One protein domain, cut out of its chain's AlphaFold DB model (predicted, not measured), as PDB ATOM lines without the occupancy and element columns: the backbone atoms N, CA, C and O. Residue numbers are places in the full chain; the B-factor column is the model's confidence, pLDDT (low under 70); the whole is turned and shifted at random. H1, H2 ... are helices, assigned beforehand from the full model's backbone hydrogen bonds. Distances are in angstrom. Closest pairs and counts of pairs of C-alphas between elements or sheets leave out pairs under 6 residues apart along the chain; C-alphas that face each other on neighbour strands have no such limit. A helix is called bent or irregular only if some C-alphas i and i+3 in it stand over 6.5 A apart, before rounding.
ATOM      1  N   LYS A  34      41.633 -37.323  86.169       70.62
ATOM      2  CA  LYS A  34      42.617 -38.247  86.768       70.62
ATOM      3  C   LYS A  34      43.940 -38.264  85.999       70.62
ATOM      4  O   LYS A  34      44.996 -38.265  86.626       70.62
ATOM      5  N   GLN A  35      43.894 -38.238  84.667       66.56
ATOM      6  CA  GLN A  35      45.094 -38.175  83.825       66.56
ATOM      7  C   GLN A  35      45.859 -36.856  84.022       66.56
ATOM      8  O   GLN A  35      47.067 -36.882  84.237       66.56
ATOM      9  N   LEU A  36      45.158 -35.717  84.059       63.78
ATOM     10  CA  LEU A  36      45.745 -34.410  84.387       63.78
ATOM     11  C   LEU A  36      46.331 -34.391  85.803       63.78
ATOM     12  O   LEU A  36      47.412 -33.857  86.022       63.78
ATOM     13  N   LYS A  37      45.670 -35.014  86.780       65.88
ATOM     14  CA  LYS A  37      46.176 -35.091  88.156       65.88
ATOM     15  C   LYS A  37      47.465 -35.914  88.256       65.88
ATOM     16  O   LYS A  37      48.380 -35.513  88.973       65.88
ATOM     17  N   HIS A  38      47.557 -37.023  87.522       65.31
ATOM     18  CA  HIS A  38      48.796 -37.799  87.409       65.31
ATOM     19  C   HIS A  38      49.917 -37.041  86.688       65.31
ATOM     20  O   HIS A  38      51.079 -37.292  86.979       65.31
ATOM     21  N   LEU A  39      49.579 -36.094  85.811       65.19
ATOM     22  CA  LEU A  39      50.530 -35.219  85.126       65.19
ATOM     23  C   LEU A  39      51.049 -34.088  86.031       65.19
ATOM     24  O   LEU A  39      52.255 -33.879  86.145       65.19
ATOM     25  N   TYR A  40      50.151 -33.352  86.686       66.31
ATOM     26  CA  TYR A  40      50.526 -32.165  87.457       66.31
ATOM     27  C   TYR A  40      51.155 -32.491  88.811       66.31
ATOM     28  O   TYR A  40      51.960 -31.701  89.295       66.31
ATOM     29  N   GLY A  41      50.825 -33.637  89.418       71.94
ATOM     30  CA  GLY A  41      51.388 -34.049  90.707       71.94
ATOM     31  C   GLY A  41      52.923 -34.121  90.697       71.94
ATOM     32  O   GLY A  41      53.548 -33.396  91.469       71.94
ATOM     33  N   PRO A  42      53.537 -34.924  89.807       74.19
ATOM     34  CA  PRO A  42      54.992 -35.062  89.704       74.19
ATOM     35  C   PRO A  42      55.720 -33.775  89.294       74.19
ATOM     36  O   PRO A  42      56.803 -33.473  89.801       74.19
ATOM     37  N   LEU A  43      55.124 -32.987  88.394       69.94
ATOM     38  CA  LEU A  43      55.702 -31.711  87.968       69.94
ATOM     39  C   LEU A  43      55.723 -30.713  89.134       69.94
ATOM     40  O   LEU A  43      56.759 -30.125  89.446       69.94
ATOM     41  N   LEU A  44      54.589 -30.571  89.825       72.31
ATOM     42  CA  LEU A  44      54.465 -29.686  90.976       72.31
ATOM     43  C   LEU A  44      55.344 -30.153  92.138       72.31
ATOM     44  O   LEU A  44      55.959 -29.310  92.791       72.31
ATOM     45  N   SER A  45      55.453 -31.462  92.388       75.19
ATOM     46  CA  SER A  45      56.336 -31.982  93.434       75.19
ATOM     47  C   SER A  45      57.799 -31.697  93.119       75.19
ATOM     48  O   SER A  45      58.532 -31.298  94.014       75.19
ATOM     49  N   SER A  46      58.211 -31.827  91.854       76.62
ATOM     50  CA  SER A  46      59.587 -31.543  91.432       76.62
ATOM     51  C   SER A  46      59.925 -30.057  91.589       76.62
ATOM     52  O   SER A  46      60.933 -29.717  92.200       76.62
ATOM     53  N   VAL A  47      59.043 -29.154  91.143       73.75
ATOM     54  CA  VAL A  47      59.241 -27.700  91.300       73.75
ATOM     55  C   VAL A  47      59.231 -27.288  92.775       73.75
ATOM     56  O   VAL A  47      60.068 -26.495  93.211       73.75
ATOM     57  N   THR A  48      58.310 -27.842  93.567       75.75
ATOM     58  CA  THR A  48      58.223 -27.561  95.009       75.75
ATOM     59  C   THR A  48      59.455 -28.076  95.754       75.75
ATOM     60  O   THR A  48      59.985 -27.365  96.608       75.75
ATOM     61  N   ALA A  49      59.950 -29.267  95.404       79.19
ATOM     62  CA  ALA A  49      61.167 -29.840  95.973       79.19
ATOM     63  C   ALA A  49      62.397 -28.981  95.648       79.19
ATOM     64  O   ALA A  49      63.126 -28.606  96.565       79.19
ATOM     65  N   SER A  50      62.580 -28.576  94.386       77.31
ATOM     66  CA  SER A  50      63.681 -27.689  93.983       77.31
ATOM     67  C   SER A  50      63.624 -26.338  94.701       77.31
ATOM     68  O   SER A  50      64.640 -25.842  95.186       77.31
ATOM     69  N   ARG A  51      62.426 -25.752  94.843       77.38
ATOM     70  CA  ARG A  51      62.231 -24.497  95.583       77.38
ATOM     71  C   ARG A  51      62.569 -24.648  97.068       77.38
ATOM     72  O   ARG A  51      63.210 -23.765  97.637       77.38
ATOM     73  N   SER A  52      62.133 -25.739  97.694       81.81
ATOM     74  CA  SER A  52      62.418 -26.026  99.102       81.81
ATOM     75  C   SER A  52      63.912 -26.257  99.338       81.81
ATOM     76  O   SER A  52      64.469 -25.660 100.258       81.81
ATOM     77  N   ALA A  53      64.571 -27.029  98.469       83.31
ATOM     78  CA  ALA A  53      66.010 -27.267  98.519       83.31
ATOM     79  C   ALA A  53      66.805 -25.958  98.397       83.31
ATOM     80  O   ALA A  53      67.668 -25.681  99.225       83.31
ATOM     81  N   PHE A  54      66.458 -25.098  97.433       79.06
ATOM     82  CA  PHE A  54      67.106 -23.795  97.279       79.06
ATOM     83  C   PHE A  54      66.915 -22.897  98.512       79.06
ATOM     84  O   PHE A  54      67.855 -22.246  98.963       79.06
ATOM     85  N   HIS A  55      65.713 -22.871  99.092       82.44
ATOM     86  CA  HIS A  55      65.462 -22.100 100.309       82.44
ATOM     87  C   HIS A  55      66.274 -22.634 101.499       82.44
ATOM     88  O   HIS A  55      66.816 -21.847 102.271       82.44
ATOM     89  N   ALA A  56      66.392 -23.957 101.638       86.12
ATOM     90  CA  ALA A  56      67.211 -24.579 102.675       86.12
ATOM     91  C   ALA A  56      68.701 -24.237 102.512       86.12
ATOM     92  O   ALA A  56      69.337 -23.868 103.496       86.12
ATOM     93  N   MET A  57      69.223 -24.268 101.282       84.44
ATOM     94  CA  MET A  57      70.594 -23.854 100.963       84.44
ATOM     95  C   MET A  57      70.857 -22.407 101.394       84.44
ATOM     96  O   MET A  57      71.814 -22.146 102.119       84.44
ATOM     97  N   VAL A  58      69.987 -21.472 100.990       82.75
ATOM     98  CA  VAL A  58      70.118 -20.055 101.368       82.75
ATOM     99  C   VAL A  58      70.039 -19.898 102.884       82.75
ATOM    100  O   VAL A  58      70.843 -19.182 103.463       82.75
ATOM    101  N   LYS A  59      69.130 -20.602 103.560       86.00
ATOM    102  CA  LYS A  59      69.005 -20.524 105.019       86.00
ATOM    103  C   LYS A  59      70.246 -21.039 105.763       86.00
ATOM    104  O   LYS A  59      70.552 -20.525 106.830       86.00
ATOM    105  N   GLN A  60      70.924 -22.062 105.240       86.06
ATOM    106  CA  GLN A  60      72.084 -22.684 105.893       86.06
ATOM    107  C   GLN A  60      73.409 -21.986 105.579       86.06
ATOM    108  O   GLN A  60      74.321 -22.024 106.400       86.06
ATOM    109  N   HIS A  61      73.528 -21.387 104.393       81.31
ATOM    110  CA  HIS A  61      74.799 -20.870 103.882       81.31
ATOM    111  C   HIS A  61      74.789 -19.363 103.592       81.31
ATOM    112  O   HIS A  61      75.803 -18.836 103.149       81.31
ATOM    113  N   SER A  62      73.675 -18.660 103.815       78.19
ATOM    114  CA  SER A  62      73.647 -17.196 103.752       78.19
ATOM    115  C   SER A  62      74.166 -16.589 105.057       78.19
ATOM    116  O   SER A  62      73.697 -17.004 106.119       78.19
ATOM    117  N   PRO A  63      75.047 -15.574 104.993       71.44
ATOM    118  CA  PRO A  63      75.499 -14.829 106.169       71.44
ATOM    119  C   PRO A  63      74.345 -14.229 106.991       71.44
ATOM    120  O   PRO A  63      74.389 -14.254 108.215       71.44
ATOM    121  N   ASP A  64      73.283 -13.774 106.313       77.25
ATOM    122  CA  ASP A  64      72.142 -13.066 106.918       77.25
ATOM    123  C   ASP A  64      70.804 -13.813 106.751       77.25
ATOM    124  O   ASP A  64      69.731 -13.281 107.034       77.25
ATOM    125  N   GLY A  65      70.821 -15.029 106.194       68.75
ATOM    126  CA  GLY A  65      69.603 -15.770 105.828       68.75
ATOM    127  C   GLY A  65      68.820 -15.180 104.642       68.75
ATOM    128  O   GLY A  65      67.852 -15.791 104.185       68.75
ATOM    129  N   ASN A  66      69.234 -14.024 104.108       78.75
ATOM    130  CA  ASN A  66      68.628 -13.390 102.939       78.75
ATOM    131  C   ASN A  66      69.239 -13.935 101.631       78.75
ATOM    132  O   ASN A  66      70.450 -14.144 101.522       78.75
ATOM    133  N   LYS A  67      68.391 -14.136 100.616       73.31
ATOM    134  CA  LYS A  67      68.781 -14.559  99.264       73.31
ATOM    135  C   LYS A  67      69.645 -13.509  98.566       73.31
ATOM    136  O   LYS A  67      70.598 -13.874  97.887       73.31
ATOM    137  N   GLU A  68      69.307 -12.232  98.712       77.69
ATOM    138  CA  GLU A  68      70.008 -11.134  98.032       77.69
ATOM    139  C   GLU A  68      71.442 -10.995  98.549       77.69
ATOM    140  O   GLU A  68      72.380 -10.928  97.758       77.69
ATOM    141  N   ALA A  69      71.614 -11.076  99.872       77.00
ATOM    142  CA  ALA A  69      72.921 -11.087 100.523       77.00
ATOM    143  C   ALA A  69      73.758 -12.307 100.104       77.00
ATOM    144  O   ALA A  69      74.931 -12.167  99.768       77.00
ATOM    145  N   PHE A  70      73.144 -13.495 100.035       75.62
ATOM    146  CA  PHE A  70      73.816 -14.702  99.547       75.62
ATOM    147  C   PHE A  70      74.274 -14.556  98.091       75.62
ATOM    148  O   PHE A  70      75.405 -14.896  97.753       75.62
ATOM    149  N   GLN A  71      73.422 -14.014  97.220       76.00
ATOM    150  CA  GLN A  71      73.757 -13.812  95.814       76.00
ATOM    151  C   GLN A  71      74.880 -12.779  95.638       76.00
ATOM    152  O   GLN A  71      75.784 -13.002  94.834       76.00
ATOM    153  N   ALA A  72      74.861 -11.698  96.421       81.25
ATOM    154  CA  ALA A  72      75.937 -10.713  96.452       81.25
ATOM    155  C   ALA A  72      77.258 -11.320  96.954       81.25
ATOM    156  O   ALA A  72      78.297 -11.082  96.346       81.25
ATOM    157  N   ALA A  73      77.226 -12.158  97.996       77.88
ATOM    158  CA  ALA A  73      78.410 -12.840  98.526       77.88
ATOM    159  C   ALA A  73      79.035 -13.808  97.506       77.88
ATOM    160  O   ALA A  73      80.250 -13.798  97.301       77.88
ATOM    161  N   VAL A  74      78.205 -14.587  96.802       79.88
ATOM    162  CA  VAL A  74      78.657 -15.499  95.735       79.88
ATOM    163  C   VAL A  74      79.292 -14.735  94.568       79.88
ATOM    164  O   VAL A  74      80.280 -15.197  94.001       79.88
ATOM    165  N   GLN A  75      78.743 -13.571  94.200       78.88
ATOM    166  CA  GLN A  75      79.286 -12.739  93.120       78.88
ATOM    167  C   GLN A  75      80.560 -11.991  93.525       78.88
ATOM    168  O   GLN A  75      81.476 -11.871  92.716       78.88
ATOM    169  N   ALA A  76      80.621 -11.497  94.762       84.25
ATOM    170  CA  ALA A  76      81.763 -10.750  95.272       84.25
ATOM    171  C   ALA A  76      83.005 -11.632  95.432       84.25
ATOM    172  O   ALA A  76      84.121 -11.150  95.247       84.25
ATOM    173  N   ASN A  77      82.824 -12.915  95.767       84.75
ATOM    174  CA  ASN A  77      83.939 -13.832  95.962       84.75
ATOM    175  C   ASN A  77      83.651 -15.220  95.353       84.75
ATOM    176  O   ASN A  77      83.119 -16.103  96.032       84.75
ATOM    177  N   PRO A  78      84.024 -15.449  94.077       76.50
ATOM    178  CA  PRO A  78      83.755 -16.706  93.369       76.50
ATOM    179  C   PRO A  78      84.402 -17.945  94.006       76.50
ATOM    180  O   PRO A  78      83.909 -19.061  93.822       76.50
ATOM    181  N   ASP A  79      85.470 -17.762  94.782       84.75
ATOM    182  CA  ASP A  79      86.135 -18.816  95.556       84.75
ATOM    183  C   ASP A  79      85.823 -18.743  97.055       84.75
ATOM    184  O   ASP A  79      86.453 -19.421  97.867       84.75
ATOM    185  N   GLY A  80      84.817 -17.957  97.437       83.50
ATOM    186  CA  GLY A  80      84.298 -17.907  98.795       83.50
ATOM    187  C   GLY A  80      83.642 -19.228  99.232       83.50
ATOM    188  O   GLY A  80      83.263 -20.063  98.399       83.50
ATOM    189  N   PRO A  81      83.498 -19.452 100.549       84.31
ATOM    190  CA  PRO A  81      82.802 -20.622 101.079       84.31
ATOM    191  C   PRO A  81      81.350 -20.726 100.581       84.31
ATOM    192  O   PRO A  81      80.903 -21.824 100.252       84.31
ATOM    193  N   GLU A  82      80.650 -19.604 100.422       80.69
ATOM    194  CA  GLU A  82      79.271 -19.521  99.929       80.69
ATOM    195  C   GLU A  82      79.178 -19.943  98.459       80.69
ATOM    196  O   GLU A  82      78.295 -20.715  98.084       80.69
ATOM    197  N   ALA A  83      80.128 -19.504  97.627       82.62
ATOM    198  CA  ALA A  83      80.194 -19.859  96.212       82.62
ATOM    199  C   ALA A  83      80.519 -21.347  96.001       82.62
ATOM    200  O   ALA A  83      79.960 -21.981  95.102       82.62
ATOM    201  N   ARG A  84      81.369 -21.940  96.853       86.50
ATOM    202  CA  ARG A  84      81.622 -23.392  96.842       86.50
ATOM    203  C   ARG A  84      80.377 -24.192  97.214       86.50
ATOM    204  O   ARG A  84      80.058 -25.155  96.520       86.50
ATOM    205  N   MET A  85      79.663 -23.782  98.263       83.44
ATOM    206  CA  MET A  85      78.423 -24.450  98.673       83.44
ATOM    207  C   MET A  85      77.328 -24.288  97.623       83.44
ATOM    208  O   MET A  85      76.632 -25.253  97.322       83.44
ATOM    209  N   TYR A  86      77.231 -23.116  96.993       82.00
ATOM    210  CA  TYR A  86      76.325 -22.896  95.870       82.00
ATOM    211  C   TYR A  86      76.600 -23.868  94.718       82.00
ATOM    212  O   TYR A  86      75.675 -24.524  94.242       82.00
ATOM    213  N   ARG A  87      77.867 -24.012  94.301       83.50
ATOM    214  CA  ARG A  87      78.257 -24.971  93.253       83.50
ATOM    215  C   ARG A  87      77.905 -26.404  93.641       83.50
ATOM    216  O   ARG A  87      77.283 -27.101  92.849       83.50
ATOM    217  N   LEU A  88      78.238 -26.808  94.866       87.94
ATOM    218  CA  LEU A  88      77.946 -28.147  95.373       87.94
ATOM    219  C   LEU A  88      76.444 -28.453  95.335       87.94
ATOM    220  O   LEU A  88      76.035 -29.463  94.781       87.94
ATOM    221  N   TRP A  89      75.606 -27.564  95.868       84.06
ATOM    222  CA  TRP A  89      74.153 -27.746  95.862       84.06
ATOM    223  C   TRP A  89      73.558 -27.698  94.455       84.06
ATOM    224  O   TRP A  89      72.603 -28.421  94.160       84.06
ATOM    225  N   MET A  90      74.111 -26.863  93.575       81.75
ATOM    226  CA  MET A  90      73.655 -26.790  92.193       81.75
ATOM    227  C   MET A  90      73.925 -28.106  91.455       81.75
ATOM    228  O   MET A  90      73.025 -28.604  90.786       81.75
ATOM    229  N   THR A  91      75.112 -28.691  91.631       84.38
ATOM    230  CA  THR A  91      75.521 -29.945  90.980       84.38
ATOM    231  C   THR A  91      74.886 -31.180  91.621       84.38
ATOM    232  O   THR A  91      74.340 -32.020  90.915       84.38
ATOM    233  N   GLU A  92      74.895 -31.290  92.948       87.19
ATOM    234  CA  GLU A  92      74.486 -32.517  93.650       87.19
ATOM    235  C   GLU A  92      72.977 -32.593  93.925       87.19
ATOM    236  O   GLU A  92      72.422 -33.682  94.075       87.19
ATOM    237  N   VAL A  93      72.283 -31.450  94.007       81.44
ATOM    238  CA  VAL A  93      70.867 -31.407  94.411       81.44
ATOM    239  C   VAL A  93      69.978 -30.865  93.299       81.44
ATOM    240  O   VAL A  93      69.026 -31.529  92.889       81.44
ATOM    241  N   LEU A  94      70.257 -29.659  92.798       76.38
ATOM    242  CA  LEU A  94      69.342 -28.975  91.878       76.38
ATOM    243  C   LEU A  94      69.413 -29.523  90.451       76.38
ATOM    244  O   LEU A  94      68.367 -29.689  89.823       76.38
ATOM    245  N   GLN A  95      70.604 -29.850  89.953       79.94
ATOM    246  CA  GLN A  95      70.791 -30.457  88.639       79.94
ATOM    247  C   GLN A  95      70.035 -31.794  88.494       79.94
ATOM    248  O   GLN A  95      69.192 -31.876  87.600       79.94
ATOM    249  N   PRO A  96      70.201 -32.803  89.375       82.75
ATOM    250  CA  PRO A  96      69.469 -34.065  89.241       82.75
ATOM    251  C   PRO A  96      67.955 -33.908  89.441       82.75
ATOM    252  O   PRO A  96      67.169 -34.659  88.861       82.75
ATOM    253  N   LEU A  97      67.500 -32.935  90.241       74.19
ATOM    254  CA  LEU A  97      66.072 -32.609  90.340       74.19
ATOM    255  C   LEU A  97      65.529 -32.013  89.038       74.19
ATOM    256  O   LEU A  97      64.418 -32.351  88.630       74.19
ATOM    257  N   ASN A  98      66.305 -31.156  88.377       75.38
ATOM    258  CA  ASN A  98      65.927 -30.547  87.111       75.38
ATOM    259  C   ASN A  98      65.950 -31.559  85.956       75.38
ATOM    260  O   ASN A  98      65.033 -31.575  85.143       75.38
ATOM    261  N   GLU A  99      66.939 -32.453  85.917       79.88
ATOM    262  CA  GLU A  99      67.002 -33.552  84.945       79.88
ATOM    263  C   GLU A  99      65.804 -34.494  85.089       79.88
ATOM    264  O   GLU A  99      65.152 -34.829  84.101       79.88
ATOM    265  N   ARG A 100      65.437 -34.855  86.327       73.31
ATOM    266  CA  ARG A 100      64.206 -35.613  86.585       73.31
ATOM    267  C   ARG A 100      62.981 -34.839  86.123       73.31
ATOM    268  O   ARG A 100      62.153 -35.417  85.435       73.31
ATOM    269  N   ALA A 101      62.872 -33.548  86.447       68.69
ATOM    270  CA  ALA A 101      61.767 -32.698  86.000       68.69
ATOM    271  C   ALA A 101      61.657 -32.636  84.463       68.69
ATOM    272  O   ALA A 101      60.545 -32.679  83.942       68.69
ATOM    273  N   ALA A 102      62.788 -32.594  83.752       67.56
ATOM    274  CA  ALA A 102      62.878 -32.558  82.292       67.56
ATOM    275  C   ALA A 102      62.565 -33.904  81.609       67.56
ATOM    276  O   ALA A 102      62.120 -33.911  80.467       67.56
ATOM    277  N   GLN A 103      62.693 -35.040  82.304       68.06
ATOM    278  CA  GLN A 103      62.241 -36.346  81.795       68.06
ATOM    279  C   GLN A 103      60.707 -36.490  81.769       68.06
ATOM    280  O   GLN A 103      60.159 -37.332  81.049       68.06
ATOM    281  N   TYR A 104      59.982 -35.688  82.555       65.81
ATOM    282  CA  TYR A 104      58.519 -35.728  82.586       65.81
ATOM    283  C   TYR A 104      57.831 -35.166  81.323       65.81
ATOM    284  O   TYR A 104      56.924 -35.837  80.835       65.81
ATOM    285  N   PRO A 105      58.203 -34.000  80.756       65.38
ATOM    286  CA  PRO A 105      57.500 -33.433  79.605       65.38
ATOM    287  C   PRO A 105      57.505 -34.323  78.355       65.38
ATOM    288  O   PRO A 105      56.443 -34.479  77.759       65.38
ATOM    289  N   ASP A 106      58.615 -34.970  77.989       59.41
ATOM    290  CA  ASP A 106      58.689 -35.706  76.713       59.41
ATOM    291  C   ASP A 106      57.777 -36.941  76.680       59.41
ATOM    292  O   ASP A 106      56.975 -37.114  75.760       59.41
ATOM    293  N   HIS A 107      57.798 -37.773  77.726       61.50
ATOM    294  CA  HIS A 107      56.928 -38.951  77.762       61.50
ATOM    295  C   HIS A 107      55.449 -38.584  77.966       61.50
ATOM    296  O   HIS A 107      54.560 -39.294  77.492       61.50
ATOM    297  N   LEU A 108      55.161 -37.479  78.663       61.34
ATOM    298  CA  LEU A 108      53.790 -37.051  78.940       61.34
ATOM    299  C   LEU A 108      53.144 -36.378  77.733       61.34
ATOM    300  O   LEU A 108      51.969 -36.638  77.471       61.34
ATOM    301  N   VAL A 109      53.890 -35.575  76.970       61.69
ATOM    302  CA  VAL A 109      53.422 -35.004  75.699       61.69
ATOM    303  C   VAL A 109      53.123 -36.120  74.698       61.69
ATOM    304  O   VAL A 109      52.059 -36.108  74.076       61.69
TER     305      VAL A 109
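AT A GLANCE: This is residues 34 to 109 of the 139 residues of an uncharacterized protein of Volvox carteri f. nagariensis (UniProt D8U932). Two long helices, bent H3 and H1, lie side by side as a rod, running opposite ways, with short H2 across one end. The printed part has 76 residues and three named helices, in the order H1, H2, H3: all helix. It is loose, with a radius of gyration of the C-alphas of 15.4 A, and spans 47 by 19 by 14 A.

HOW THE PARTS SIT: By its hydrogen bonds H3, residues 81 to 109, was assigned as one helix, but it is bent: C-alphas 92 and 95 are 6.6 A apart, between arms H3a, 81 to 92, and H3b, 95 to 109. H1, residues 34 to 61, touches H3b with residues 39 to 50 alone; the closest C-alphas, of Ser 46 and Ala 101, are 6.0 A apart. H2, residues 67 to 76, touches H3a; C-alphas Val 74 and Ala 83 are closest, 4.6 A. O i to N i+4 pairs are within hydrogen-bond range throughout H2 and H3a, 22 of 24 in H1, 7 of 11 in H3b.

IN THESE COORDINATES: Find C-alpha 34 at (42.617, -38.247, 86.768); from there H1 runs 40.4 A. H3b ends at C-alpha 109, (53.422, -35.004, 75.699).

THE WHOLE: The printed part has no cut; both links are tight. Confidence is under 70 at, among others, residues 101 to 109.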